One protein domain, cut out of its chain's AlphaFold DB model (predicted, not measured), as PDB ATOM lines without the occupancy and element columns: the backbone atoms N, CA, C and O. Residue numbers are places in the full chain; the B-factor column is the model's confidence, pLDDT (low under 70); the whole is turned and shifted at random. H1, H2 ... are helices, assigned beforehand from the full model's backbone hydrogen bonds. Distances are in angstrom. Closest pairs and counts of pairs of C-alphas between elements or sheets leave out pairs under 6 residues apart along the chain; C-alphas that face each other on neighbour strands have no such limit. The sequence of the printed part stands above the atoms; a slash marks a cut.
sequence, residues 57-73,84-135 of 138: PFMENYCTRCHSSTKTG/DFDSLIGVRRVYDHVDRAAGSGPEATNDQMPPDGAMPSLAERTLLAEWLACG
ATOM      1  N   PRO A  57     408.435 481.983 390.864       98.69
ATOM      2  CA  PRO A  57     407.185 481.322 390.482       98.69
ATOM      3  C   PRO A  57     406.802 480.146 391.389       98.69
ATOM      4  O   PRO A  57     405.635 480.004 391.751       98.69
ATOM      5  N   PHE A  58     407.771 479.317 391.791       98.81
ATOM      6  CA  PHE A  58     407.519 478.190 392.687       98.81
ATOM      7  C   PHE A  58     407.039 478.670 394.065       98.81
ATOM      8  O   PHE A  58     406.011 478.206 394.563       98.81
ATOM      9  N   MET A  59     407.753 479.627 394.669       98.62
ATOM     10  CA  MET A  59     407.389 480.165 395.984       98.62
ATOM     11  C   MET A  59     406.014 480.832 395.957       98.62
ATOM     12  O   MET A  59     405.216 480.627 396.871       98.62
ATOM     13  N   GLU A  60     405.710 481.595 394.908       98.31
ATOM     14  CA  GLU A  60     404.418 482.265 394.747       98.31
ATOM     15  C   GLU A  60     403.260 481.277 394.588       98.31
ATOM     16  O   GLU A  60     402.187 481.488 395.154       98.31
ATOM     17  N   ASN A  61     403.471 480.186 393.851       98.31
ATOM     18  CA  ASN A  61     402.415 479.214 393.582       98.31
ATOM     19  C   ASN A  61     402.084 478.347 394.807       98.31
ATOM     20  O   ASN A  61     400.923 477.994 395.027       98.31
ATOM     21  N   TYR A  62     403.092 478.008 395.617       98.56
ATOM     22  CA  TYR A  62     402.942 476.993 396.665       98.56
ATOM     23  C   TYR A  62     403.136 477.506 398.090       98.56
ATOM     24  O   TYR A  62     402.532 476.959 399.009       98.56
ATOM     25  N   CYS A  63     403.954 478.537 398.299       98.12
ATOM     26  CA  CYS A  63     404.485 478.853 399.623       98.12
ATOM     27  C   CYS A  63     403.917 480.160 400.203       98.12
ATOM     28  O   CYS A  63     403.520 480.205 401.369       98.12
ATOM     29  N   THR A  64     403.820 481.230 399.406       97.94
ATOM     30  CA  THR A  64     403.496 482.585 399.904       97.94
ATOM     31  C   THR A  64     402.059 482.759 400.408       97.94
ATOM     32  O   THR A  64     401.768 483.752 401.078       97.94
ATOM     33  N   ARG A  65     401.162 481.791 400.161       96.38
ATOM     34  CA  ARG A  65     399.799 481.793 400.725       96.38
ATOM     35  C   ARG A  65     399.814 481.913 402.254       96.38
ATOM     36  O   ARG A  65     398.997 482.668 402.781       96.38
ATOM     37  N   CYS A  66     400.765 481.240 402.904       97.38
ATOM     38  CA  CYS A  66     400.967 481.252 404.358       97.38
ATOM     39  C   CYS A  66     402.292 481.936 404.748       97.38
ATOM     40  O   CYS A  66     402.378 482.592 405.783       97.38
ATOM     41  N   HIS A  67     403.309 481.837 403.885       97.75
ATOM     42  CA  HIS A  67     404.679 482.299 404.126       97.75
ATOM     43  C   HIS A  67     405.025 483.604 403.388       97.75
ATOM     44  O   HIS A  67     406.107 483.730 402.827       97.75
ATOM     45  N   SER A  68     404.119 484.576 403.293       97.38
ATOM     46  CA  SER A  68     404.496 485.930 402.837       97.38
ATOM     47  C   SER A  68     404.746 486.831 404.042       97.38
ATOM     48  O   SER A  68     404.024 486.749 405.034       97.38
ATOM     49  N   SER A  69     405.686 487.769 403.910       96.75
ATOM     50  CA  SER A  69     405.934 488.833 404.894       96.75
ATOM     51  C   SER A  69     404.701 489.689 405.217       96.75
ATOM     52  O   SER A  69     404.636 490.347 406.254       96.75
ATOM     53  N   THR A  70     403.684 489.662 404.352       96.56
ATOM     54  CA  THR A  70     402.408 490.364 404.551       96.56
ATOM     55  C   THR A  70     401.385 489.567 405.369       96.56
ATOM     56  O   THR A  70     400.375 490.127 405.799       96.56
ATOM     57  N   LYS A  71     401.620 488.269 405.601       96.62
ATOM     58  CA  LYS A  71     400.722 487.382 406.352       96.62
ATOM     59  C   LYS A  71     400.947 487.537 407.847       96.62
ATOM     60  O   LYS A  71     402.082 487.512 408.322       96.62
ATOM     61  N   THR A  72     399.856 487.648 408.601       95.56
ATOM     62  CA  THR A  72     399.884 487.824 410.059       95.56
ATOM     63  C   THR A  72     398.785 487.003 410.731       95.56
ATOM     64  O   THR A  72     397.804 486.632 410.094       95.56
ATOM     65  N   GLY A  73     398.942 486.718 412.027       94.69
ATOM     66  CA  GLY A  73     397.922 486.017 412.811       94.69
ATOM     67  C   GLY A  73     397.548 484.654 412.223       94.69
ATOM     68  O   GLY A  73     398.424 483.859 411.886       94.69
ATOM     69  N   ASP A  84     409.537 483.828 405.551       97.12
ATOM     70  CA  ASP A  84     408.921 484.653 404.510       97.12
ATOM     71  C   ASP A  84     409.568 484.351 403.149       97.12
ATOM     72  O   ASP A  84     410.769 484.536 402.953       97.12
ATOM     73  N   PHE A  85     408.777 483.867 402.196       98.19
ATOM     74  CA  PHE A  85     409.218 483.330 400.904       98.19
ATOM     75  C   PHE A  85     408.830 484.206 399.707       98.19
ATOM     76  O   PHE A  85     409.031 483.827 398.557       98.19
ATOM     77  N   ASP A  86     408.344 485.419 399.966       97.69
ATOM     78  CA  ASP A  86     408.100 486.471 398.974       97.69
ATOM     79  C   ASP A  86     409.366 487.281 398.619       97.69
ATOM     80  O   ASP A  86     409.296 488.295 397.928       97.69
ATOM     81  N   SER A  87     410.551 486.829 399.053       97.44
ATOM     82  CA  SER A  87     411.843 487.363 398.611       97.44
ATOM     83  C   SER A  87     412.940 486.296 398.606       97.44
ATOM     84  O   SER A  87     412.982 485.423 399.472       97.44
ATOM     85  N   LEU A  88     413.905 486.412 397.688       98.06
ATOM     86  CA  LEU A  88     415.077 485.525 397.639       98.06
ATOM     87  C   LEU A  88     415.880 485.522 398.951       98.06
ATOM     88  O   LEU A  88     416.404 484.488 399.361       98.06
ATOM     89  N   ILE A  89     415.988 486.674 399.619       97.44
ATOM     90  CA  ILE A  89     416.701 486.796 400.901       97.44
ATOM     91  C   ILE A  89     415.999 485.983 401.990       97.44
ATOM     92  O   ILE A  89     416.675 485.327 402.782       97.44
ATOM     93  N   GLY A  90     414.667 486.020 402.021       97.06
ATOM     94  CA  GLY A  90     413.872 485.252 402.971       97.06
ATOM     95  C   GLY A  90     414.050 483.745 402.778       97.06
ATOM     96  O   GLY A  90     414.399 483.054 403.731       97.06
ATOM     97  N   VAL A  91     413.985 483.257 401.533       98.25
ATOM     98  CA  VAL A  91     414.254 481.838 401.226       98.25
ATOM     99  C   VAL A  91     415.678 481.438 401.629       98.25
ATOM    100  O   VAL A  91     415.868 480.424 402.291       98.25
ATOM    101  N   ARG A  92     416.696 482.245 401.290       97.62
ATOM    102  CA  ARG A  92     418.106 481.947 401.618       97.62
ATOM    103  C   ARG A  92     418.376 481.799 403.112       97.62
ATOM    104  O   ARG A  92     419.319 481.107 403.476       97.62
ATOM    105  N   ARG A  93     417.600 482.462 403.971       96.81
ATOM    106  CA  ARG A  93     417.802 482.410 405.425       96.81
ATOM    107  C   ARG A  93     417.504 481.027 406.006       96.81
ATOM    108  O   ARG A  93     418.120 480.672 407.002       96.81
ATOM    109  N   VAL A  94     416.578 480.292 405.394       96.69
ATOM    110  CA  VAL A  94     416.030 479.028 405.915       96.69
ATOM    111  C   VAL A  94     415.915 477.970 404.810       96.69
ATOM    112  O   VAL A  94     415.002 477.147 404.795       96.69
ATOM    113  N   TYR A  95     416.807 478.018 403.816       97.75
ATOM    114  CA  TYR A  95     416.705 477.180 402.617       97.75
ATOM    115  C   TYR A  95     416.761 475.678 402.942       97.75
ATOM    116  O   TYR A  95     416.162 474.869 402.235       97.75
ATOM    117  N   ASP A  96     417.443 475.306 404.025       97.62
ATOM    118  CA  ASP A  96     417.503 473.942 404.533       97.62
ATOM    119  C   ASP A  96     416.145 473.477 405.082       97.62
ATOM    120  O   ASP A  96     415.763 472.328 404.876       97.62
ATOM    121  N   HIS A  97     415.363 474.367 405.699       97.38
ATOM    122  CA  HIS A  97     413.994 474.057 406.115       97.38
ATOM    123  C   HIS A  97     413.075 473.859 404.906       97.38
ATOM    124  O   HIS A  97     412.240 472.956 404.914       97.38
ATOM    125  N   VAL A  98     413.250 474.654 403.844       98.25
ATOM    126  CA  VAL A  98     412.477 474.502 402.598       98.25
ATOM    127  C   VAL A  98     412.736 473.134 401.955       98.25
ATOM    128  O   VAL A  98     411.786 472.444 401.581       98.25
ATOM    129  N   ASP A  99     414.000 472.703 401.882       98.69
ATOM    130  CA  ASP A  99     414.366 471.369 401.383       98.69
ATOM    131  C   ASP A  99     413.716 470.255 402.219       98.69
ATOM    132  O   ASP A  99     413.070 469.342 401.696       98.69
ATOM    133  N   ARG A 100     413.816 470.378 403.543       98.25
ATOM    134  CA  ARG A 100     413.309 469.389 404.498       98.25
ATOM    135  C   ARG A 100     411.782 469.351 404.619       98.25
ATOM    136  O   ARG A 100     411.245 468.367 405.116       98.25
ATOM    137  N   ALA A 101     411.079 470.392 404.180       97.44
ATOM    138  CA  ALA A 101     409.617 470.458 404.213       97.44
ATOM    139  C   ALA A 101     408.954 470.116 402.870       97.44
ATOM    140  O   ALA A 101     407.796 469.693 402.846       97.44
ATOM    141  N   ALA A 102     409.644 470.357 401.749       98.19
ATOM    142  CA  ALA A 102     409.018 470.282 400.429       98.19
ATOM    143  C   ALA A 102     409.893 469.717 399.301       98.19
ATOM    144  O   ALA A 102     409.366 469.453 398.218       98.19
ATOM    145  N   GLY A 103     411.201 469.558 399.501       98.62
ATOM    146  CA  GLY A 103     412.120 469.100 398.461       98.62
ATOM    147  C   GLY A 103     412.000 467.604 398.146       98.62
ATOM    148  O   GLY A 103     411.464 466.810 398.920       98.62
ATOM    149  N   SER A 104     412.543 467.200 396.997       98.81
ATOM    150  CA  SER A 104     412.721 465.791 396.636       98.81
ATOM    151  C   SER A 104     414.095 465.562 396.016       98.81
ATOM    152  O   SER A 104     414.484 466.250 395.077       98.81
ATOM    153  N   GLY A 105     414.823 464.581 396.532       98.69
ATOM    154  CA  GLY A 105     416.183 464.247 396.132       98.69
ATOM    155  C   GLY A 105     416.469 462.753 396.313       98.69
ATOM    156  O   GLY A 105     415.551 461.975 396.581       98.69
ATOM    157  N   PRO A 106     417.728 462.325 396.130       98.56
ATOM    158  CA  PRO A 106     418.101 460.911 396.169       98.56
ATOM    159  C   PRO A 106     417.842 460.232 397.520       98.56
ATOM    160  O   PRO A 106     417.576 459.033 397.544       98.56
ATOM    161  N   GLU A 107     417.891 460.981 398.622       98.56
ATOM    162  CA  GLU A 107     417.790 460.422 399.975       98.56
ATOM    163  C   GLU A 107     416.378 460.535 400.564       98.56
ATOM    164  O   GLU A 107     416.011 459.752 401.441       98.56
ATOM    165  N   ALA A 108     415.568 461.491 400.096       98.31
ATOM    166  CA  ALA A 108     414.220 461.700 400.615       98.31
ATOM    167  C   ALA A 108     413.303 462.459 399.654       98.31
ATOM    168  O   ALA A 108     413.739 463.243 398.813       98.31
ATOM    169  N   THR A 109     411.998 462.263 399.838       98.44
ATOM    170  CA  THR A 109     410.947 463.119 399.280       98.44
ATOM    171  C   THR A 109     410.091 463.627 400.428       98.44
ATOM    172  O   THR A 109     409.490 462.827 401.140       98.44
ATOM    173  N   ASN A 110     410.064 464.946 400.587       98.06
ATOM    174  CA  ASN A 110     409.351 465.650 401.641       98.06
ATOM    175  C   ASN A 110     408.088 466.288 401.048       98.06
ATOM    176  O   ASN A 110     408.157 467.016 400.054       98.06
ATOM    177  N   ASP A 111     406.931 465.979 401.626       96.62
ATOM    178  CA  ASP A 111     405.600 466.371 401.156       96.62
ATOM    179  C   ASP A 111     404.744 467.065 402.228       96.62
ATOM    180  O   ASP A 111     403.545 467.249 402.044       96.62
ATOM    181  N   GLN A 112     405.369 467.513 403.315       95.62
ATOM    182  CA  GLN A 112     404.721 468.160 404.456       95.62
ATOM    183  C   GLN A 112     404.164 469.542 404.095       95.62
ATOM    184  O   GLN A 112     403.223 470.012 404.734       95.62
ATOM    185  N   MET A 113     404.749 470.199 403.088       96.56
ATOM    186  CA  MET A 113     404.317 471.509 402.608       96.56
ATOM    187  C   MET A 113     403.876 471.491 401.132       96.56
ATOM    188  O   MET A 113     404.494 470.799 400.300       96.56
ATOM    189  N   PRO A 114     402.868 472.317 400.780       96.81
ATOM    190  CA  PRO A 114     401.989 473.076 401.691       96.81
ATOM    191  C   PRO A 114     401.007 472.181 402.491       96.81
ATOM    192  O   PRO A 114     400.760 471.049 402.090       96.81
ATOM    193  N   PRO A 115     400.428 472.662 403.612       93.31
ATOM    194  CA  PRO A 115     399.499 471.869 404.432       93.31
ATOM    195  C   PRO A 115     398.105 471.737 403.797       93.31
ATOM    196  O   PRO A 115     397.318 470.867 404.168       93.31
ATOM    197  N   ASP A 116     397.788 472.617 402.850       90.12
ATOM    198  CA  ASP A 116     396.530 472.653 402.122       90.12
ATOM    199  C   ASP A 116     396.733 473.112 400.667       90.12
ATOM    200  O   ASP A 116     397.829 473.490 400.246       90.12
ATOM    201  N   GLY A 117     395.657 473.100 399.880       91.88
ATOM    202  CA  GLY A 117     395.660 473.626 398.515       91.88
ATOM    203  C   GLY A 117     396.426 472.766 397.504       91.88
ATOM    204  O   GLY A 117     396.511 471.545 397.621       91.88
ATOM    205  N   ALA A 118     396.913 473.410 396.440       95.31
ATOM    206  CA  ALA A 118     397.668 472.735 395.393       95.31
ATOM    207  C   ALA A 118     399.052 472.317 395.912       95.31
ATOM    208  O   ALA A 118     399.800 473.147 396.427       95.31
ATOM    209  N   MET A 119     399.394 471.043 395.727       97.25
ATOM    210  CA  MET A 119     400.701 470.491 396.079       97.25
ATOM    211  C   MET A 119     401.647 470.533 394.872       97.25
ATOM    212  O   MET A 119     401.204 470.214 393.764       97.25
ATOM    213  N   PRO A 120     402.943 470.845 395.062       98.38
ATOM    214  CA  PRO A 120     403.950 470.608 394.038       98.38
ATOM    215  C   PRO A 120     403.985 469.129 393.638       98.38
ATOM    216  O   PRO A 120     403.963 468.236 394.495       98.38
ATOM    217  N   SER A 121     404.076 468.869 392.338       98.56
ATOM    218  CA  SER A 121     404.346 467.534 391.807       98.56
ATOM    219  C   SER A 121     405.756 467.065 392.179       98.56
ATOM    220  O   SER A 121     406.629 467.869 392.503       98.56
ATOM    221  N   LEU A 122     406.018 465.759 392.072       98.69
ATOM    222  CA  LEU A 122     407.352 465.205 392.334       98.69
ATOM    223  C   LEU A 122     408.446 465.903 391.509       98.69
ATOM    224  O   LEU A 122     409.481 466.265 392.053       98.69
ATOM    225  N   ALA A 123     408.194 466.147 390.218       98.75
ATOM    226  CA  ALA A 123     409.152 466.815 389.339       98.75
ATOM    227  C   ALA A 123     409.469 468.246 389.805       98.75
ATOM    228  O   ALA A 123     410.626 468.658 389.796       98.75
ATOM    229  N   GLU A 124     408.464 468.996 390.259       98.81
ATOM    230  CA  GLU A 124     408.660 470.353 390.776       98.81
ATOM    231  C   GLU A 124     409.422 470.345 392.108       98.81
ATOM    232  O   GLU A 124     410.279 471.199 392.319       98.81
ATOM    233  N   ARG A 125     409.183 469.350 392.974       98.81
ATOM    234  CA  ARG A 125     409.958 469.151 394.215       98.81
ATOM    235  C   ARG A 125     411.421 468.812 393.935       98.81
ATOM    236  O   ARG A 125     412.298 469.264 394.669       98.81
ATOM    237  N   THR A 126     411.694 468.051 392.873       98.88
ATOM    238  CA  THR A 126     413.066 467.774 392.428       98.88
ATOM    239  C   THR A 126     413.762 469.039 391.936       98.88
ATOM    240  O   THR A 126     414.890 469.308 392.339       98.88
ATOM    241  N   LEU A 127     413.081 469.863 391.132       98.88
ATOM    242  CA  LEU A 127     413.623 471.155 390.694       98.88
ATOM    243  C   LEU A 127     413.827 472.126 391.866       98.88
ATOM    244  O   LEU A 127     414.810 472.864 391.884       98.88
ATOM    245  N   LEU A 128     412.942 472.096 392.870       98.88
ATOM    246  CA  LEU A 128     413.113 472.856 394.107       98.88
ATOM    247  C   LEU A 128     414.414 472.461 394.803       98.88
ATOM    248  O   LEU A 128     415.258 473.323 395.034       98.88
ATOM    249  N   ALA A 129     414.596 471.172 395.097       98.88
ATOM    250  CA  ALA A 129     415.787 470.687 395.786       98.88
ATOM    251  C   ALA A 129     417.075 470.968 394.983       98.88
ATOM    252  O   ALA A 129     418.085 471.359 395.565       98.88
ATOM    253  N   GLU A 130     417.031 470.869 393.649       98.81
ATOM    254  CA  GLU A 130     418.140 471.260 392.770       98.81
ATOM    255  C   GLU A 130     418.498 472.747 392.917       98.81
ATOM    256  O   GLU A 130     419.655 473.091 393.166       98.81
ATOM    257  N   TRP A 131     417.515 473.640 392.788       98.81
ATOM    258  CA  TRP A 131     417.744 475.083 392.876       98.81
ATOM    259  C   TRP A 131     418.284 475.500 394.254       98.81
ATOM    260  O   TRP A 131     419.193 476.335 394.336       98.81
ATOM    261  N   LEU A 132     417.782 474.881 395.329       98.81
ATOM    262  CA  LEU A 132     418.296 475.065 396.689       98.81
ATOM    263  C   LEU A 132     419.750 474.576 396.801       98.81
ATOM    264  O   LEU A 132     420.611 475.320 397.278       98.81
ATOM    265  N   ALA A 133     420.052 473.376 396.295       98.69
ATOM    266  CA  ALA A 133     421.400 472.806 396.295       98.69
ATOM    267  C   ALA A 133     422.403 473.630 395.468       98.69
ATOM    268  O   ALA A 133     423.596 473.642 395.774       98.69
ATOM    269  N   CYS A 134     421.937 474.359 394.450       98.69
ATOM    270  CA  CYS A 134     422.744 475.297 393.664       98.69
ATOM    271  C   CYS A 134     423.014 476.646 394.350       98.69
ATOM    272  O   CYS A 134     423.618 477.532 393.745       98.69
ATOM    273  N   GLY A 135     422.598 476.829 395.606       98.25
ATOM    274  CA  GLY A 135     422.844 478.068 396.349       98.25
ATOM    275  C   GLY A 135     421.892 479.203 395.971       98.25
ATOM    276  O   GLY A 135     422.218 480.377 396.169       98.25
TER     277      GLY A 135
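This is residues 57 to 73 and 84 to 135 of the 138 residues of an uncharacterized protein of Deltaproteobacteria bacterium (UniProt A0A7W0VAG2). Look first at the longest helix, H4, with H3 side by side with it, running opposite ways; a long loop, residues 103 to 121, joins them, and short H1 is near H4, short H2 near H3. The 69 printed residues include four named helices, H1 to H4 in chain order, and no named strand: all helix, though under half are in named elements. The whole is compact, with radius of gyration of the C-alphas 11.4 A, spanning 36 by 26 by 18 A.

Find C-alpha 122 at (407.352, 465.205, 392.334); from there H4, residues 122 to 133, runs 16.5 A to C-alpha 133 at (421.400, 472.806, 396.295). H3 is residues 95 to 102, 10.6 A; H2 is 88 to 93; H1 is 57 to 62.

H3 and H4 touch as a helical hairpin, a shallow tilt of 11 degrees; their closest C-alphas, Asp 99 and Ala 129, are 5.8 A apart. H1 is close but not clearly touching H4, closest C-alphas Phe 58 and Leu 128, 7.9 A. H2 is likewise to H3, closest C-alphas Val 91 and Val 98, 7.7 A, about perpendicular at 87 degrees. In the four helices every O i to N i+4 pair is within hydrogen-bond range.

Residues 74 to 83 are not printed; C-alphas 73 and 84 are 13.8 A apart across the cut. The link H3 to H4 is long. No printed residue is under pLDDT 70.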